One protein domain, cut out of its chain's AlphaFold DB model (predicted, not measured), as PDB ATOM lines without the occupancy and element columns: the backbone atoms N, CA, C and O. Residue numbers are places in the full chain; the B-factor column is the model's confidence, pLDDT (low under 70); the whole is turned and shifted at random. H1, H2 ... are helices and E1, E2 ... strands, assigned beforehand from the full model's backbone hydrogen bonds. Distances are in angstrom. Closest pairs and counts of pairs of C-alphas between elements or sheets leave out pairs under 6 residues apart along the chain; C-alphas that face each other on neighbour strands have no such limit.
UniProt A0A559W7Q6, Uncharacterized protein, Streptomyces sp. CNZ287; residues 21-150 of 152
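Overview. This is residues 21 to 150 of the 152 residues of an uncharacterized protein of Streptomyces sp. CNZ287 (UniProt A0A559W7Q6). A five-stranded antiparallel sheet, curled like part of a barrel, has H1 packed on it and H2 packed on H1; from this body a long arm, residues 123 to 138, sticks out and leads to H3, far from the sheet. The printed part has 130 residues, with three named helices and six named strands in the order H1 E1 E2 H2 E3 E4 E5 E6 H3. The sheet's order is E1 E2 E3 E4 E5, and the class is mixed, helices and strands. The whole is loose, with a radius of gyration of the C-alphas of 18.1 A and spans of 52 by 38 by 31 A.

Arrangement. H1, residues 29 to 36, is on the sheet that begins with E1, residues 42 to 49, and E2, residues 52 to 62. E1 and E2 form a hairpin, with N 44 and O 56 2.8 A apart, within hydrogen-bond range; E1 bends by 59 degrees at residue 45 and E2 by 60 degrees at residue 59. H2, residues 63 to 69, touches H1, about perpendicular at 80 degrees; their closest C-alphas, of Gly 36 and Ala 66, are 4.0 A apart. H2 is not on the sheet, but only just, with 4 pairs of C-alphas within 10 A. E3, residues 86 to 94, is antiparallel to E2, with N 57 and O 91 2.8 A apart. E4, residues 99 to 108, follows in a hairpin with E3, with N 90 and O 103 2.8 A apart. E5, residues 111 to 118, forms a hairpin with E4, with N 104 and O 115 2.9 A apart. E3, E4 and E5 make a meander, each strand the antiparallel neighbour of the one before. E6, residues 136 to 138, pairs with no named strand. H3, residues 143 to 149, is apart from E5 and from E6. Every O i to N i+4 pair is within hydrogen-bond range in H2 and H3, and 2 of 4 in H1.

Along the chain. H1 begins at C-alpha 29, (9.110, -16.173, 30.440), and is 12.2 A long. E1 measures 19.1 A, E2 28.2 A, E3 24.6 A, E4 24.1 A and E5 22.0 A. E5 ends at C-alpha 118, (1.876, -6.445, 29.289), and H3 ends at C-alpha 149, (28.898, -1.312, 39.231).

Size, cuts and confidence. The C-alphas farthest apart, of Asp 40 and Asp 134, are 53.4 A apart. The printed part has no cut. The links H2 to E3, 16 residues, and E5 to E6, 17 residues, are long. Mean pLDDT of the printed part is 82.8, and residues 77 to 84, 107 to 112 and 138 to 150 are under 70.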
ATOM      1  N   PRO A  21      16.158 -22.835  27.717       83.69
ATOM      2  CA  PRO A  21      15.045 -22.301  28.493       83.69
ATOM      3  C   PRO A  21      15.190 -20.794  28.714       83.69
ATOM      4  O   PRO A  21      16.238 -20.310  29.190       83.69
ATOM      5  N   ARG A  22      14.092 -20.063  28.471       85.00
ATOM      6  CA  ARG A  22      13.993 -18.627  28.756       85.00
ATOM      7  C   ARG A  22      14.348 -18.360  30.213       85.00
ATOM      8  O   ARG A  22      13.924 -19.067  31.129       85.00
ATOM      9  N   GLY A  23      15.171 -17.341  30.436       79.50
ATOM     10  CA  GLY A  23      15.528 -16.916  31.784       79.50
ATOM     11  C   GLY A  23      14.387 -16.127  32.443       79.50
ATOM     12  O   GLY A  23      13.618 -15.485  31.741       79.50
ATOM     13  N   PRO A  24      14.321 -16.041  33.783       75.19
ATOM     14  CA  PRO A  24      13.319 -15.232  34.492       75.19
ATOM     15  C   PRO A  24      13.307 -13.736  34.134       75.19
ATOM     16  O   PRO A  24      12.334 -13.035  34.418       75.19
ATOM     17  N   GLN A  25      14.398 -13.229  33.553       77.44
ATOM     18  CA  GLN A  25      14.518 -11.847  33.075       77.44
ATOM     19  C   GLN A  25      13.964 -11.658  31.657       77.44
ATOM     20  O   GLN A  25      13.714 -10.527  31.254       77.44
ATOM     21  N   ASP A  26      13.721 -12.744  30.923       83.69
ATOM     22  CA  ASP A  26      13.074 -12.696  29.617       83.69
ATOM     23  C   ASP A  26      11.618 -12.205  29.791       83.69
ATOM     24  O   ASP A  26      10.897 -12.685  30.685       83.69
ATOM     25  N   PRO A  27      11.162 -11.214  29.003       85.44
ATOM     26  CA  PRO A  27       9.786 -10.729  29.070       85.44
ATOM     27  C   PRO A  27       8.751 -11.788  28.667       85.44
ATOM     28  O   PRO A  27       7.609 -11.692  29.115       85.44
ATOM     29  N   LEU A  28       9.134 -12.796  27.878       89.06
ATOM     30  CA  LEU A  28       8.267 -13.891  27.438       89.06
ATOM     31  C   LEU A  28       8.212 -15.057  28.429       89.06
ATOM     32  O   LEU A  28       7.302 -15.871  28.333       89.06
ATOM     33  N   TRP A  29       9.109 -15.117  29.418       89.12
ATOM     34  CA  TRP A  29       9.110 -16.173  30.440       89.12
ATOM     35  C   TRP A  29       7.743 -16.426  31.111       89.12
ATOM     36  O   TRP A  29       7.388 -17.586  31.308       89.12
ATOM     37  N   PRO A  30       6.923 -15.403  31.442       90.81
ATOM     38  CA  PRO A  30       5.602 -15.632  32.026       90.81
ATOM     39  C   PRO A  30       4.650 -16.446  31.144       90.81
ATOM     40  O   PRO A  30       3.760 -17.093  31.681       90.81
ATOM     41  N   LEU A  31       4.818 -16.424  29.817       92.50
ATOM     42  CA  LEU A  31       4.008 -17.239  28.905       92.50
ATOM     43  C   LEU A  31       4.358 -18.722  29.038       92.50
ATOM     44  O   LEU A  31       3.461 -19.556  29.053       92.50
ATOM     45  N   ASP A  32       5.644 -19.040  29.204       91.50
ATOM     46  CA  ASP A  32       6.102 -20.410  29.449       91.50
ATOM     47  C   ASP A  32       5.560 -20.940  30.778       91.50
ATOM     48  O   ASP A  32       5.113 -22.080  30.867       91.50
ATOM     49  N   ALA A  33       5.531 -20.092  31.810       90.62
ATOM     50  CA  ALA A  33       4.973 -20.463  33.103       90.62
ATOM     51  C   ALA A  33       3.485 -20.859  33.000       90.62
ATOM     52  O   ALA A  33       3.076 -21.824  33.635       90.62
ATOM     53  N   LEU A  34       2.684 -20.186  32.162       93.25
ATOM     54  CA  LEU A  34       1.253 -20.492  32.010       93.25
ATOM     55  C   LEU A  34       0.958 -21.912  31.494       93.25
ATOM     56  O   LEU A  34      -0.160 -22.383  31.691       93.25
ATOM     57  N   PHE A  35       1.923 -22.629  30.905       92.25
ATOM     58  CA  PHE A  35       1.743 -24.052  30.580       92.25
ATOM     59  C   PHE A  35       1.506 -24.921  31.822       92.25
ATOM     60  O   PHE A  35       0.925 -25.995  31.718       92.25
ATOM     61  N   GLY A  36       1.919 -24.447  32.996       92.00
ATOM     62  CA  GLY A  36       1.653 -25.079  34.282       92.00
ATOM     63  C   GLY A  36       0.354 -24.633  34.950       92.00
ATOM     64  O   GLY A  36       0.223 -24.827  36.153       92.00
ATOM     65  N   ALA A  37      -0.566 -23.970  34.242       94.38
ATOM     66  CA  ALA A  37      -1.829 -23.516  34.821       94.38
ATOM     67  C   ALA A  37      -2.586 -24.670  35.502       94.38
ATOM     68  O   ALA A  37      -2.849 -25.706  34.888       94.38
ATOM     69  N   GLY A  38      -2.919 -24.478  36.778       88.75
ATOM     70  CA  GLY A  38      -3.724 -25.407  37.557       88.75
ATOM     71  C   GLY A  38      -5.202 -25.370  37.168       88.75
ATOM     72  O   GLY A  38      -5.645 -24.563  36.353       88.75
ATOM     73  N   GLU A  39      -5.986 -26.244  37.791       91.44
ATOM     74  CA  GLU A  39      -7.441 -26.310  37.589       91.44
ATOM     75  C   GLU A  39      -8.215 -25.305  38.469       91.44
ATOM     76  O   GLU A  39      -9.438 -25.214  38.386       91.44
ATOM     77  N   ASP A  40      -7.522 -24.519  39.299       94.25
ATOM     78  CA  ASP A  40      -8.088 -23.545  40.244       94.25
ATOM     79  C   ASP A  40      -8.412 -22.180  39.607       94.25
ATOM     80  O   ASP A  40      -8.404 -21.146  40.276       94.25
ATOM     81  N   ILE A  41      -8.704 -22.170  38.305       96.00
ATOM     82  CA  ILE A  41      -8.955 -20.953  37.532       96.00
ATOM     83  C   ILE A  41     -10.285 -20.327  37.959       96.00
ATOM     84  O   ILE A  41     -11.352 -20.933  37.854       96.00
ATOM     85  N   ILE A  42     -10.225 -19.066  38.384       97.75
ATOM     86  CA  ILE A  42     -11.381 -18.259  38.772       97.75
ATOM     87  C   ILE A  42     -11.470 -17.049  37.847       97.75
ATOM     88  O   ILE A  42     -10.553 -16.228  37.800       97.75
ATOM     89  N   GLU A  43     -12.600 -16.896  37.160       97.88
ATOM     90  CA  GLU A  43     -12.941 -15.645  36.485       97.88
ATOM     91  C   GLU A  43     -13.219 -14.557  37.533       97.88
ATOM     92  O   GLU A  43     -14.142 -14.655  38.341       97.88
ATOM     93  N   ALA A  44     -12.380 -13.525  37.546       97.38
ATOM     94  CA  ALA A  44     -12.394 -12.448  38.529       97.38
ATOM     95  C   ALA A  44     -13.043 -11.155  38.007       97.38
ATOM     96  O   ALA A  44     -13.129 -10.173  38.747       97.38
ATOM     97  N   GLY A  45     -13.503 -11.150  36.754       97.62
ATOM     98  CA  GLY A  45     -14.248 -10.056  36.138       97.62
ATOM     99  C   GLY A  45     -13.740  -9.709  34.744       97.62
ATOM    100  O   GLY A  45     -12.942 -10.431  34.155       97.62
ATOM    101  N   THR A  46     -14.192  -8.573  34.228       97.69
ATOM    102  CA  THR A  46     -13.779  -8.038  32.929       97.69
ATOM    103  C   THR A  46     -13.041  -6.714  33.100       97.69
ATOM    104  O   THR A  46     -13.274  -5.968  34.052       97.69
ATOM    105  N   ASP A  47     -12.117  -6.435  32.187       96.31
ATOM    106  CA  ASP A  47     -11.324  -5.204  32.149       96.31
ATOM    107  C   ASP A  47     -11.108  -4.785  30.688       96.31
ATOM    108  O   ASP A  47     -11.314  -5.569  29.759       96.31
ATOM    109  N   THR A  48     -10.685  -3.549  30.462       95.69
ATOM    110  CA  THR A  48     -10.298  -3.050  29.142       95.69
ATOM    111  C   THR A  48      -8.817  -2.690  29.153       95.69
ATOM    112  O   THR A  48      -8.379  -1.780  29.860       95.69
ATOM    113  N   PHE A  49      -8.023  -3.388  28.343       92.44
ATOM    114  CA  PHE A  49      -6.609  -3.084  28.160       92.44
ATOM    115  C   PHE A  49      -6.399  -2.346  26.836       92.44
ATOM    116  O   PHE A  49      -6.398  -2.953  25.764       92.44
ATOM    117  N   ARG A  50      -6.185  -1.025  26.927       89.81
ATOM    118  CA  ARG A  50      -6.203  -0.105  25.774       89.81
ATOM    119  C   ARG A  50      -7.569  -0.163  25.083       89.81
ATOM    120  O   ARG A  50      -8.537   0.259  25.693       89.81
ATOM    121  N   ASP A  51      -7.637  -0.720  23.879       89.06
ATOM    122  CA  ASP A  51      -8.869  -0.837  23.090       89.06
ATOM    123  C   ASP A  51      -9.389  -2.287  23.029       89.06
ATOM    124  O   ASP A  51     -10.330  -2.580  22.295       89.06
ATOM    125  N   ALA A  52      -8.773  -3.210  23.779       94.06
ATOM    126  CA  ALA A  52      -9.179  -4.612  23.843       94.06
ATOM    127  C   ALA A  52      -9.964  -4.894  25.131       94.06
ATOM    128  O   ALA A  52      -9.444  -4.693  26.234       94.06
ATOM    129  N   ALA A  53     -11.190  -5.400  24.988       97.38
ATOM    130  CA  ALA A  53     -11.910  -6.026  26.091       97.38
ATOM    131  C   ALA A  53     -11.171  -7.297  26.529       97.38
ATOM    132  O   ALA A  53     -10.600  -8.012  25.703       97.38
ATOM    133  N   THR A  54     -11.143  -7.546  27.833       98.44
ATOM    134  CA  THR A  54     -10.443  -8.686  28.421       98.44
ATOM    135  C   THR A  54     -11.243  -9.313  29.550       98.44
ATOM    136  O   THR A  54     -11.915  -8.612  30.310       98.44
ATOM    137  N   THR A  55     -11.093 -10.622  29.703       98.50
ATOM    138  CA  THR A  55     -11.543 -11.372  30.875       98.50
ATOM    139  C   THR A  55     -10.351 -11.622  31.788       98.50
ATOM    140  O   THR A  55      -9.296 -12.093  31.354       98.50
ATOM    141  N   HIS A  56     -10.510 -11.262  33.057       98.31
ATOM    142  CA  HIS A  56      -9.513 -11.427  34.102       98.31
ATOM    143  C   HIS A  56      -9.700 -12.783  34.787       98.31
ATOM    144  O   HIS A  56     -10.765 -13.071  35.332       98.31
ATOM    145  N   TYR A  57      -8.635 -13.578  34.822       98.19
ATOM    146  CA  TYR A  57      -8.567 -14.855  35.518       98.19
ATOM    147  C   TYR A  57      -7.497 -14.831  36.606       98.19
ATOM    148  O   TYR A  57      -6.405 -14.294  36.408       98.19
ATOM    149  N   ARG A  58      -7.800 -15.467  37.738       97.31
ATOM    150  CA  ARG A  58      -6.874 -15.723  38.846       97.31
ATOM    151  C   ARG A  58      -6.679 -17.228  38.963       97.31
ATOM    152  O   ARG A  58      -7.660 -17.963  38.907       97.31
ATOM    153  N   LEU A  59      -5.436 -17.669  39.092       95.88
ATOM    154  CA  LEU A  59      -5.073 -19.083  39.097       95.88
ATOM    155  C   LEU A  59      -3.739 -19.315  39.810       95.88
ATOM    156  O   LEU A  59      -2.988 -18.371  40.086       95.88
ATOM    157  N   THR A  60      -3.417 -20.582  40.030       93.62
ATOM    158  CA  THR A  60      -2.090 -21.023  40.447       93.62
ATOM    159  C   THR A  60      -1.375 -21.698  39.280       93.62
ATOM    160  O   THR A  60      -1.983 -22.390  38.468       93.62
ATOM    161  N   VAL A  61      -0.066 -21.481  39.170       91.94
ATOM    162  CA  VAL A  61       0.789 -22.121  38.161       91.94
ATOM    163  C   VAL A  61       1.758 -23.088  38.834       91.94
ATOM    164  O   VAL A  61       2.538 -22.653  39.681       91.94
ATOM    165  N   ASP A  62       1.760 -24.356  38.418       89.88
ATOM    166  CA  ASP A  62       2.775 -25.354  38.769       89.88
ATOM    167  C   ASP A  62       3.945 -25.314  37.775       89.88
ATOM    168  O   ASP A  62       3.862 -25.755  36.627       89.88
ATOM    169  N   ILE A  63       5.088 -24.814  38.235       86.62
ATOM    170  CA  ILE A  63       6.289 -24.688  37.406       86.62
ATOM    171  C   ILE A  63       6.871 -26.050  37.011       86.62
ATOM    172  O   ILE A  63       7.489 -26.158  35.953       86.62
ATOM    173  N   ALA A  64       6.667 -27.099  37.811       85.81
ATOM    174  CA  ALA A  64       7.103 -28.445  37.451       85.81
ATOM    175  C   ALA A  64       6.233 -29.032  36.328       85.81
ATOM    176  O   ALA A  64       6.752 -29.711  35.443       85.81
ATOM    177  N   ALA A  65       4.930 -28.735  36.338       89.00
ATOM    178  CA  ALA A  65       4.033 -29.097  35.245       89.00
ATOM    179  C   ALA A  65       4.391 -28.339  33.955       89.00
ATOM    180  O   ALA A  65       4.449 -28.949  32.889       89.00
ATOM    181  N   ALA A  66       4.718 -27.044  34.058       90.25
ATOM    182  CA  ALA A  66       5.216 -26.265  32.924       90.25
ATOM    183  C   ALA A  66       6.509 -26.867  32.338       90.25
ATOM    184  O   ALA A  66       6.603 -27.061  31.128       90.25
ATOM    185  N   ASP A  67       7.481 -27.215  33.191       88.19
ATOM    186  CA  ASP A  67       8.752 -27.829  32.777       88.19
ATOM    187  C   ASP A  67       8.543 -29.150  32.023       88.19
ATOM    188  O   ASP A  67       9.177 -29.391  31.001       88.19
ATOM    189  N   ALA A  68       7.603 -29.980  32.486       88.25
ATOM    190  CA  ALA A  68       7.290 -31.262  31.858       88.25
ATOM    191  C   ALA A  68       6.663 -31.130  30.457       88.25
ATOM    192  O   ALA A  68       6.750 -32.067  29.660       88.25
ATOM    193  N   LEU A  69       6.022 -29.996  30.154       89.25
ATOM    194  CA  LEU A  69       5.364 -29.735  28.869       89.25
ATOM    195  C   LEU A  69       6.261 -28.997  27.867       89.25
ATOM    196  O   LEU A  69       6.014 -29.060  26.661       89.25
ATOM    197  N   LEU A  70       7.299 -28.307  28.340       88.00
ATOM    198  CA  LEU A  70       8.188 -27.503  27.505       88.00
ATOM    199  C   LEU A  70       9.423 -28.304  27.093       88.00
ATOM    200  O   LEU A  70      10.244 -28.688  27.918       88.00
ATOM    201  N   SER A  71       9.628 -28.483  25.786       84.88
ATOM    202  CA  SER A  71      10.791 -29.215  25.255       84.88
ATOM    203  C   SER A  71      12.136 -28.563  25.590       84.88
ATOM    204  O   SER A  71      13.157 -29.243  25.637       84.88
ATOM    205  N   THR A  72      12.145 -27.248  25.808       84.88
ATOM    206  CA  THR A  72      13.326 -26.474  26.218       84.88
ATOM    207  C   THR A  72      13.509 -26.439  27.739       84.88
ATOM    208  O   THR A  72      14.502 -25.896  28.218       84.88
ATOM    209  N   GLY A  73      12.546 -26.971  28.501       83.00
ATOM    210  CA  GLY A  73      12.400 -26.758  29.938       83.00
ATOM    211  C   GLY A  73      12.051 -25.308  30.300       83.00
ATOM    212  O   GLY A  73      11.889 -24.442  29.431       83.00
ATOM    213  N   ILE A  74      11.977 -25.029  31.603       84.81
ATOM    214  CA  ILE A  74      11.762 -23.683  32.154       84.81
ATOM    215  C   ILE A  74      12.759 -23.377  33.278       84.81
ATOM    216  O   ILE A  74      12.969 -24.154  34.211       84.81
ATOM    217  N   ARG A  75      13.391 -22.196  33.237       81.94
ATOM    218  CA  ARG A  75      14.249 -21.759  34.350       81.94
ATOM    219  C   ARG A  75      13.414 -21.157  35.470       81.94
ATOM    220  O   ARG A  75      12.769 -20.131  35.286       81.94
ATOM    221  N   VAL A  76      13.511 -21.735  36.663       74.12
ATOM    222  CA  VAL A  76      12.875 -21.194  37.873       74.12
ATOM    223  C   VAL A  76      13.652 -19.968  38.385       74.12
ATOM    224  O   VAL A  76      14.888 -20.023  38.453       74.12
ATOM    225  N   PRO A  77      12.979 -18.873  38.793       67.56
ATOM    226  CA  PRO A  77      13.625 -17.771  39.498       67.56
ATOM    227  C   PRO A  77      14.400 -18.258  40.735       67.56
ATOM    228  O   PRO A  77      13.966 -19.153  41.458       67.56
ATOM    229  N   GLY A  78      15.576 -17.685  41.001       62.62
ATOM    230  CA  GLY A  78      16.309 -17.955  42.245       62.62
ATOM    231  C   GLY A  78      15.570 -17.400  43.471       62.62
ATOM    232  O   GLY A  78      14.828 -16.431  43.353       62.62
ATOM    233  N   GLY A  79      15.776 -17.984  44.657       61.84
ATOM    234  CA  GLY A  79      15.093 -17.583  45.900       61.84
ATOM    235  C   GLY A  79      14.121 -18.653  46.421       61.84
ATOM    236  O   GLY A  79      14.278 -19.828  46.076       61.84
ATOM    237  N   PRO A  80      13.125 -18.303  47.261       54.94
ATOM    238  CA  PRO A  80      12.175 -19.275  47.815       54.94
ATOM    239  C   PRO A  80      11.306 -19.967  46.747       54.94
ATOM    240  O   PRO A  80      10.675 -20.971  47.052       54.94
ATOM    241  N   PHE A  81      11.337 -19.520  45.488       55.81
ATOM    242  CA  PHE A  81      10.651 -20.142  44.346       55.81
ATOM    243  C   PHE A  81      11.055 -21.574  44.053       55.81
ATOM    244  O   PHE A  81      10.213 -22.364  43.664       55.81
ATOM    245  N   ARG A  82      12.310 -21.968  44.314       51.41
ATOM    246  CA  ARG A  82      12.675 -23.396  44.227       51.41
ATOM    247  C   ARG A  82      11.844 -24.269  45.177       51.41
ATOM    248  O   ARG A  82      11.788 -25.478  44.989       51.41
ATOM    249  N   ARG A  83      11.252 -23.665  46.216       53.47
ATOM    250  CA  ARG A  83      10.358 -24.317  47.180       53.47
ATOM    251  C   ARG A  83       8.875 -24.055  46.883       53.47
ATOM    252  O   ARG A  83       8.056 -24.865  47.295       53.47
ATOM    253  N   LEU A  84       8.538 -22.970  46.176       59.16
ATOM    254  CA  LEU A  84       7.186 -22.679  45.688       59.16
ATOM    255  C   LEU A  84       7.024 -23.286  44.293       59.16
ATOM    256  O   LEU A  84       7.326 -22.651  43.288       59.16
ATOM    257  N   ARG A  85       6.566 -24.541  44.249       72.44
ATOM    258  CA  ARG A  85       6.140 -25.186  42.995       72.44
ATOM    259  C   ARG A  85       4.968 -24.442  42.358       72.44
ATOM    260  O   ARG A  85       4.870 -24.405  41.143       72.44
ATOM    261  N   GLU A  86       4.164 -23.805  43.201       84.69
ATOM    262  CA  GLU A  86       2.928 -23.112  42.876       84.69
ATOM    263  C   GLU A  86       3.096 -21.591  42.978       84.69
ATOM    264  O   GLU A  86       3.475 -21.064  44.030       84.69
ATOM    265  N   LEU A  87       2.821 -20.881  41.882       87.25
ATOM    266  CA  LEU A  87       2.890 -19.424  41.804       87.25
ATOM    267  C   LEU A  87       1.495 -18.824  41.584       87.25
ATOM    268  O   LEU A  87       0.890 -19.076  40.536       87.25
ATOM    269  N   PRO A  88       1.006 -17.969  42.503       91.94
ATOM    270  CA  PRO A  88      -0.183 -17.169  42.253       91.94
ATOM    271  C   PRO A  88       0.003 -16.305  41.006       91.94
ATOM    272  O   PRO A  88       0.994 -15.573  40.880       91.94
ATOM    273  N   THR A  89      -0.958 -16.396  40.097       93.81
ATOM    274  CA  THR A  89      -0.917 -15.754  38.789       93.81
ATOM    275  C   THR A  89      -2.265 -15.117  38.474       93.81
ATOM    276  O   THR A  89      -3.322 -15.642  38.813       93.81
ATOM    277  N   GLU A  90      -2.220 -13.966  37.816       97.38
ATOM    278  CA  GLU A  90      -3.382 -13.307  37.233       97.38
ATOM    279  C   GLU A  90      -3.125 -13.086  35.740       97.38
ATOM    280  O   GLU A  90      -2.039 -12.648  35.345       97.38
ATOM    281  N   VAL A  91      -4.113 -13.391  34.901       97.88
ATOM    282  CA  VAL A  91      -4.030 -13.238  33.446       97.88
ATOM    283  C   VAL A  91      -5.270 -12.538  32.910       97.88
ATOM    284  O   VAL A  91      -6.389 -12.811  33.330       97.88
ATOM    285  N   TRP A  92      -5.060 -11.623  31.969       98.25
ATOM    286  CA  TRP A  92      -6.119 -10.946  31.231       98.25
ATOM    287  C   TRP A  92      -6.057 -11.415  29.786       98.25
ATOM    288  O   TRP A  92      -5.086 -11.103  29.088       98.25
ATOM    289  N   LEU A  93      -7.065 -12.171  29.361       97.88
ATOM    290  CA  LEU A  93      -7.186 -12.694  27.999       97.88
ATOM    291  C   LEU A  93      -8.203 -11.862  27.224       97.88
ATOM    292  O   LEU A  93      -9.237 -11.505  27.779       97.88
ATOM    293  N   ASP A  94      -7.913 -11.548  25.966       97.12
ATOM    294  CA  ASP A  94      -8.921 -10.992  25.059       97.12
ATOM    295  C   ASP A  94      -9.793 -12.086  24.420       97.12
ATOM    296  O   ASP A  94      -9.564 -13.283  24.611       97.12
ATOM    297  N   ASP A  95     -10.768 -11.671  23.609       95.25
ATOM    298  CA  ASP A  95     -11.685 -12.575  22.900       95.25
ATOM    299  C   ASP A  95     -10.983 -13.515  21.897       95.25
ATOM    300  O   ASP A  95     -11.559 -14.518  21.475       95.25
ATOM    301  N   ALA A  96      -9.740 -13.212  21.508       94.88
ATOM    302  CA  ALA A  96      -8.912 -14.061  20.652       94.88
ATOM    303  C   ALA A  96      -8.032 -15.041  21.454       94.88
ATOM    304  O   ALA A  96      -7.254 -15.793  20.863       94.88
ATOM    305  N   GLY A  97      -8.133 -15.039  22.788       93.62
ATOM    306  CA  GLY A  97      -7.322 -15.862  23.684       93.62
ATOM    307  C   GLY A  97      -5.892 -15.349  23.879       93.62
ATOM    308  O   GLY A  97      -5.047 -16.075  24.400       93.62
ATOM    309  N   LEU A  98      -5.585 -14.114  23.471       95.06
ATOM    310  CA  LEU A  98      -4.262 -13.520  23.649       95.06
ATOM    311  C   LEU A  98      -4.145 -12.875  25.029       95.06
ATOM    312  O   LEU A  98      -4.948 -12.022  25.414       95.06
ATOM    313  N   ALA A  99      -3.084 -13.223  25.755       96.31
ATOM    314  CA  ALA A  99      -2.764 -12.587  27.026       96.31
ATOM    315  C   ALA A  99      -2.349 -11.125  26.816       96.31
ATOM    316  O   ALA A  99      -1.266 -10.840  26.312       96.31
ATOM    317  N   ARG A 100      -3.190 -10.180  27.241       96.81
ATOM    318  CA  ARG A 100      -2.903  -8.733  27.217       96.81
ATOM    319  C   ARG A 100      -2.093  -8.285  28.427       96.81
ATOM    320  O   ARG A 100      -1.301  -7.341  28.349       96.81
ATOM    321  N   ARG A 101      -2.247  -8.994  29.543       97.38
ATOM    322  CA  ARG A 101      -1.495  -8.781  30.777       97.38
ATOM    323  C   ARG A 101      -1.329 -10.105  31.510       97.38
ATOM    324  O   ARG A 101      -2.262 -10.895  31.576       97.38
ATOM    325  N   ILE A 102      -0.152 -10.305  32.086       96.81
ATOM    326  CA  ILE A 102       0.145 -11.397  33.010       96.81
ATOM    327  C   ILE A 102       0.794 -10.777  34.244       96.81
ATOM    328  O   ILE A 102       1.755 -10.014  34.124       96.81
ATOM    329  N   ALA A 103       0.277 -11.084  35.425       94.69
ATOM    330  CA  ALA A 103       0.901 -10.762  36.695       94.69
ATOM    331  C   ALA A 103       1.252 -12.071  37.403       94.69
ATOM    332  O   ALA A 103       0.360 -12.836  37.745       94.69
ATOM    333  N   ILE A 104       2.537 -12.332  37.625       89.88
ATOM    334  CA  ILE A 104       3.000 -13.495  38.394       89.88
ATOM    335  C   ILE A 104       3.584 -12.993  39.704       89.88
ATOM    336  O   ILE A 104       4.403 -12.061  39.721       89.88
ATOM    337  N   GLN A 105       3.171 -13.604  40.809       84.56
ATOM    338  CA  GLN A 105       3.738 -13.283  42.104       84.56
ATOM    339  C   GLN A 105       5.182 -13.796  42.189       84.56
ATOM    340  O   GLN A 105       5.475 -14.986  42.107       84.56
ATOM    341  N   ASN A 106       6.094 -12.858  42.410       72.06
ATOM    342  CA  ASN A 106       7.498 -13.079  42.683       72.06
ATOM    343  C   ASN A 106       7.733 -12.869  44.206       72.06
ATOM    344  O   ASN A 106       7.875 -11.743  44.685       72.06
ATOM    345  N   ALA A 107       7.789 -13.941  45.000       60.47
ATOM    346  CA  ALA A 107       8.400 -13.978  46.336       60.47
ATOM    347  C   ALA A 107       9.936 -13.742  46.326       60.47
ATOM    348  O   ALA A 107      10.739 -14.650  46.537       60.47
ATOM    349  N   ALA A 108      10.384 -12.512  46.077       54.19
ATOM    350  CA  ALA A 108      11.785 -12.146  46.274       54.19
ATOM    351  C   ALA A 108      12.041 -11.884  47.774       54.19
ATOM    352  O   ALA A 108      11.808 -10.787  48.284       54.19
ATOM    353  N   GLY A 109      12.500 -12.904  48.507       54.88
ATOM    354  CA  GLY A 109      12.777 -12.791  49.946       54.88
ATOM    355  C   GLY A 109      11.501 -12.772  50.800       54.88
ATOM    356  O   GLY A 109      10.655 -13.647  50.651       54.88
ATOM    357  N   ASN A 110      11.367 -11.803  51.717       57.53
ATOM    358  CA  ASN A 110      10.206 -11.665  52.616       57.53
ATOM    359  C   ASN A 110       9.086 -10.761  52.063       57.53
ATOM    360  O   ASN A 110       8.116 -10.491  52.771       57.53
ATOM    361  N   ARG A 111       9.216 -10.267  50.826       62.53
ATOM    362  CA  ARG A 111       8.217  -9.409  50.185       62.53
ATOM    363  C   ARG A 111       7.517 -10.165  49.066       62.53
ATOM    364  O   ARG A 111       8.160 -10.719  48.177       62.53
ATOM    365  N   GLN A 112       6.190 -10.124  49.091       69.75
ATOM    366  CA  GLN A 112       5.384 -10.458  47.926       69.75
ATOM    367  C   GLN A 112       5.500  -9.296  46.938       69.75
ATOM    368  O   GLN A 112       5.036  -8.189  47.209       69.75
ATOM    369  N   SER A 113       6.174  -9.529  45.817       79.25
ATOM    370  CA  SER A 113       6.224  -8.594  44.692       79.25
ATOM    371  C   SER A 113       5.506  -9.216  43.502       79.25
ATOM    372  O   SER A 113       5.441 -10.434  43.399       79.25
ATOM    373  N   TRP A 114       4.950  -8.407  42.608       86.56
ATOM    374  CA  TRP A 114       4.311  -8.901  41.390       86.56
ATOM    375  C   TRP A 114       5.138  -8.472  40.185       86.56
ATOM    376  O   TRP A 114       5.399  -7.280  40.009       86.56
ATOM    377  N   LYS A 115       5.541  -9.431  39.347       86.44
ATOM    378  CA  LYS A 115       6.075  -9.134  38.015       86.44
ATOM    379  C   LYS A 115       4.885  -9.030  37.073       86.44
ATOM    380  O   LYS A 115       4.187 -10.016  36.855       86.44
ATOM    381  N   VAL A 116       4.653  -7.835  36.539       92.75
ATOM    382  CA  VAL A 116       3.560  -7.574  35.599       92.75
ATOM    383  C   VAL A 116       4.140  -7.369  34.208       92.75
ATOM    384  O   VAL A 116       4.828  -6.378  33.968       92.75
ATOM    385  N   THR A 117       3.825  -8.279  33.295       94.31
ATOM    386  CA  THR A 117       4.128  -8.146  31.870       94.31
ATOM    387  C   THR A 117       2.853  -7.787  31.120       94.31
ATOM    388  O   THR A 117       1.771  -8.294  31.417       94.31
ATOM    389  N   LYS A 118       2.971  -6.883  30.153       95.81
ATOM    390  CA  LYS A 118       1.876  -6.445  29.289       95.81
ATOM    391  C   LYS A 118       2.281  -6.686  27.845       95.81
ATOM    392  O   LYS A 118       3.432  -6.437  27.497       95.81
ATOM    393  N   PHE A 119       1.333  -7.125  27.029       94.88
ATOM    394  CA  PHE A 119       1.557  -7.418  25.620       94.88
ATOM    395  C   PHE A 119       0.569  -6.630  24.763       94.88
ATOM    396  O   PHE A 119      -0.617  -6.515  25.081       94.88
ATOM    397  N   TRP A 120       1.075  -6.048  23.684       94.31
ATOM    398  CA  TRP A 120       0.308  -5.264  22.723       94.31
ATOM    399  C   TRP A 120       0.992  -5.325  21.349       94.31
ATOM    400  O   TRP A 120       2.053  -5.930  21.222       94.31
ATOM    401  N   ASP A 121       0.351  -4.752  20.327       92.38
ATOM    402  CA  ASP A 121       0.812  -4.757  18.927       92.38
ATOM    403  C   ASP A 121       1.045  -6.163  18.340       92.38
ATOM    404  O   ASP A 121       1.926  -6.391  17.513       92.38
ATOM    405  N   PHE A 122       0.216  -7.130  18.747       90.81
ATOM    406  CA  PHE A 122       0.236  -8.480  18.186       90.81
ATOM    407  C   PHE A 122       0.034  -8.458  16.667       90.81
ATOM    408  O   PHE A 122      -0.875  -7.804  16.159       90.81
ATOM    409  N   GLY A 123       0.877  -9.198  15.944       89.19
ATOM    410  CA  GLY A 123       0.821  -9.295  14.483       89.19
ATOM    411  C   GLY A 123       1.340  -8.064  13.730       89.19
ATOM    412  O   GLY A 123       1.394  -8.093  12.502       89.19
ATOM    413  N   VAL A 124       1.757  -7.001  14.427       91.69
ATOM    414  CA  VAL A 124       2.358  -5.821  13.796       91.69
ATOM    415  C   VAL A 124       3.819  -6.121  13.459       91.69
ATOM    416  O   VAL A 124       4.609  -6.495  14.324       91.69
ATOM    417  N   ALA A 125       4.197  -5.952  12.191       88.31
ATOM    418  CA  ALA A 125       5.578  -6.130  11.760       88.31
ATOM    419  C   ALA A 125       6.467  -5.002  12.312       88.31
ATOM    420  O   ALA A 125       6.270  -3.828  11.997       88.31
ATOM    421  N   GLY A 126       7.466  -5.360  13.120       84.00
ATOM    422  CA  GLY A 126       8.469  -4.418  13.607       84.00
ATOM    423  C   GLY A 126       9.507  -4.092  12.533       84.00
ATOM    424  O   GLY A 126      10.090  -4.994  11.931       84.00
ATOM    425  N   ALA A 127       9.784  -2.806  12.319       87.75
ATOM    426  CA  ALA A 127      10.919  -2.372  11.513       87.75
ATOM    427  C   ALA A 127      12.188  -2.382  12.380       87.75
ATOM    428  O   ALA A 127      12.376  -1.511  13.228       87.75
ATOM    429  N   ILE A 128      13.055  -3.376  12.179       81.88
ATOM    430  CA  ILE A 128      14.339  -3.481  12.882       81.88
ATOM    431  C   ILE A 128      15.442  -3.055  11.918       81.88
ATOM    432  O   ILE A 128      15.709  -3.742  10.934       81.88
ATOM    433  N   THR A 129      16.092  -1.930  12.209       84.75
ATOM    434  CA  THR A 129      17.328  -1.537  11.520       84.75
ATOM    435  C   THR A 129      18.502  -2.008  12.376       84.75
ATOM    436  O   THR A 129      18.611  -1.561  13.521       84.75
ATOM    437  N   PRO A 130      19.340  -2.944  11.896       79.00
ATOM    438  CA  PRO A 130      20.524  -3.343  12.639       79.00
ATOM    439  C   PRO A 130      21.478  -2.147  12.750       79.00
ATOM    440  O   PRO A 130      21.561  -1.363  11.807       79.00
ATOM    441  N   PRO A 131      22.201  -1.996  13.868       79.19
ATOM    442  CA  PRO A 131      23.226  -0.969  13.957       79.19
ATOM    443  C   PRO A 131      24.383  -1.257  13.004       79.19
ATOM    444  O   PRO A 131      24.692  -2.429  12.734       79.19
ATOM    445  N   ASP A 132      25.010  -0.179  12.541       81.62
ATOM    446  CA  ASP A 132      26.179  -0.219  11.671       81.62
ATOM    447  C   ASP A 132      27.369  -0.872  12.390       81.62
ATOM    448  O   ASP A 132      27.435  -0.924  13.620       81.62
ATOM    449  N   ALA A 133      28.312  -1.429  11.627       78.38
ATOM    450  CA  ALA A 133      29.412  -2.215  12.192       78.38
ATOM    451  C   ALA A 133      30.320  -1.403  13.135       78.38
ATOM    452  O   ALA A 133      30.829  -1.949  14.110       78.38
ATOM    453  N   ASP A 134      30.494  -0.109  12.866       78.88
ATOM    454  CA  ASP A 134      31.257   0.836  13.688       78.88
ATOM    455  C   ASP A 134      30.519   1.261  14.969       78.88
ATOM    456  O   ASP A 134      31.138   1.778  15.897       78.88
ATOM    457  N   GLN A 135      29.216   0.983  15.057       75.06
ATOM    458  CA  GLN A 135      28.401   1.186  16.253       75.06
ATOM    459  C   GLN A 135      28.402  -0.036  17.181       75.06
ATOM    460  O   GLN A 135      27.787   0.014  18.247       75.06
ATOM    461  N   ILE A 136      29.049  -1.146  16.802       75.19
ATOM    462  CA  ILE A 136      29.090  -2.378  17.597       75.19
ATOM    463  C   ILE A 136      30.406  -2.444  18.367       75.19
ATOM    464  O   ILE A 136      31.488  -2.511  17.790       75.19
ATOM    465  N   THR A 137      30.311  -2.495  19.691       72.44
ATOM    466  CA  THR A 137      31.447  -2.768  20.572       72.44
ATOM    467  C   THR A 137      31.306  -4.181  21.128       72.44
ATOM    468  O   THR A 137      30.279  -4.537  21.707       72.44
ATOM    469  N   THR A 138      32.335  -5.009  20.960       65.44
ATOM    470  CA  THR A 138      32.420  -6.288  21.673       65.44
ATOM    471  C   THR A 138      32.855  -5.985  23.099       65.44
ATOM    472  O   THR A 138      33.949  -5.465  23.296       65.44
ATOM    473  N   ALA A 139      31.994  -6.255  24.080       57.97
ATOM    474  CA  ALA A 139      32.345  -6.055  25.482       57.97
ATOM    475  C   ALA A 139      33.458  -7.033  25.890       57.97
ATOM    476  O   ALA A 139      33.304  -8.242  25.693       57.97
ATOM    477  N   ASP A 140      34.546  -6.535  26.484       61.06
ATOM    478  CA  ASP A 140      35.462  -7.387  27.244       61.06
ATOM    479  C   ASP A 140      34.738  -7.832  28.531       61.06
ATOM    480  O   ASP A 140      34.100  -6.999  29.183       61.06
ATOM    481  N   PRO A 141      34.805  -9.112  28.941       56.62
ATOM    482  CA  PRO A 141      34.362  -9.570  30.261       56.62
ATOM    483  C   PRO A 141      34.764  -8.655  31.439       56.62
ATOM    484  O   PRO A 141      34.014  -8.552  32.412       56.62
ATOM    485  N   ALA A 142      35.906  -7.962  31.360       57.69
ATOM    486  CA  ALA A 142      36.358  -6.990  32.358       57.69
ATOM    487  C   ALA A 142      35.566  -5.662  32.350       57.69
ATOM    488  O   ALA A 142      35.382  -5.053  33.407       57.69
ATOM    489  N   ASP A 143      35.028  -5.237  31.203       56.09
ATOM    490  CA  ASP A 143      34.249  -3.995  31.071       56.09
ATOM    491  C   ASP A 143      32.876  -4.087  31.760       56.09
ATOM    492  O   ASP A 143      32.291  -3.071  32.145       56.09
ATOM    493  N   PHE A 144      32.373  -5.305  31.994       55.47
ATOM    494  CA  PHE A 144      31.099  -5.541  32.680       55.47
ATOM    495  C   PHE A 144      31.081  -4.984  34.107       55.47
ATOM    496  O   PHE A 144      30.072  -4.412  34.524       55.47
ATOM    497  N   GLN A 145      32.181  -5.122  34.857       53.97
ATOM    498  CA  GLN A 145      32.259  -4.598  36.228       53.97
ATOM    499  C   GLN A 145      32.205  -3.069  36.236       53.97
ATOM    500  O   GLN A 145      31.535  -2.473  37.079       53.97
ATOM    501  N   ARG A 146      32.843  -2.439  35.249       54.28
ATOM    502  CA  ARG A 146      32.937  -0.985  35.160       54.28
ATOM    503  C   ARG A 146      31.622  -0.330  34.746       54.28
ATOM    504  O   ARG A 146      31.225   0.678  35.324       54.28
ATOM    505  N   ILE A 147      30.931  -0.928  33.778       55.75
ATOM    506  CA  ILE A 147      29.691  -0.385  33.207       55.75
ATOM    507  C   ILE A 147      28.501  -0.553  34.164       55.75
ATOM    508  O   ILE A 147      27.647   0.330  34.228       55.75
ATOM    509  N   PHE A 148      28.433  -1.654  34.923       50.75
ATOM    510  CA  PHE A 148      27.273  -1.951  35.775       50.75
ATOM    511  C   PHE A 148      27.451  -1.615  37.260       50.75
ATOM    512  O   PHE A 148      26.437  -1.436  37.936       50.75
ATOM    513  N   MET A 149      28.680  -1.539  37.791       51.03
ATOM    514  CA  MET A 149      28.898  -1.312  39.231       51.03
ATOM    515  C   MET A 149      29.461   0.072  39.578       51.03
ATOM    516  O   MET A 149      29.373   0.455  40.741       51.03
ATOM    517  N   GLY A 150      29.935   0.847  38.593       37.03
ATOM    518  CA  GLY A 150      30.559   2.154  38.815       37.03
ATOM    519  C   GLY A 150      31.917   2.038  39.519       37.03
ATOM    520  O   GLY A 150      32.099   1.213  40.412       37.03
TER     521      GLY A 150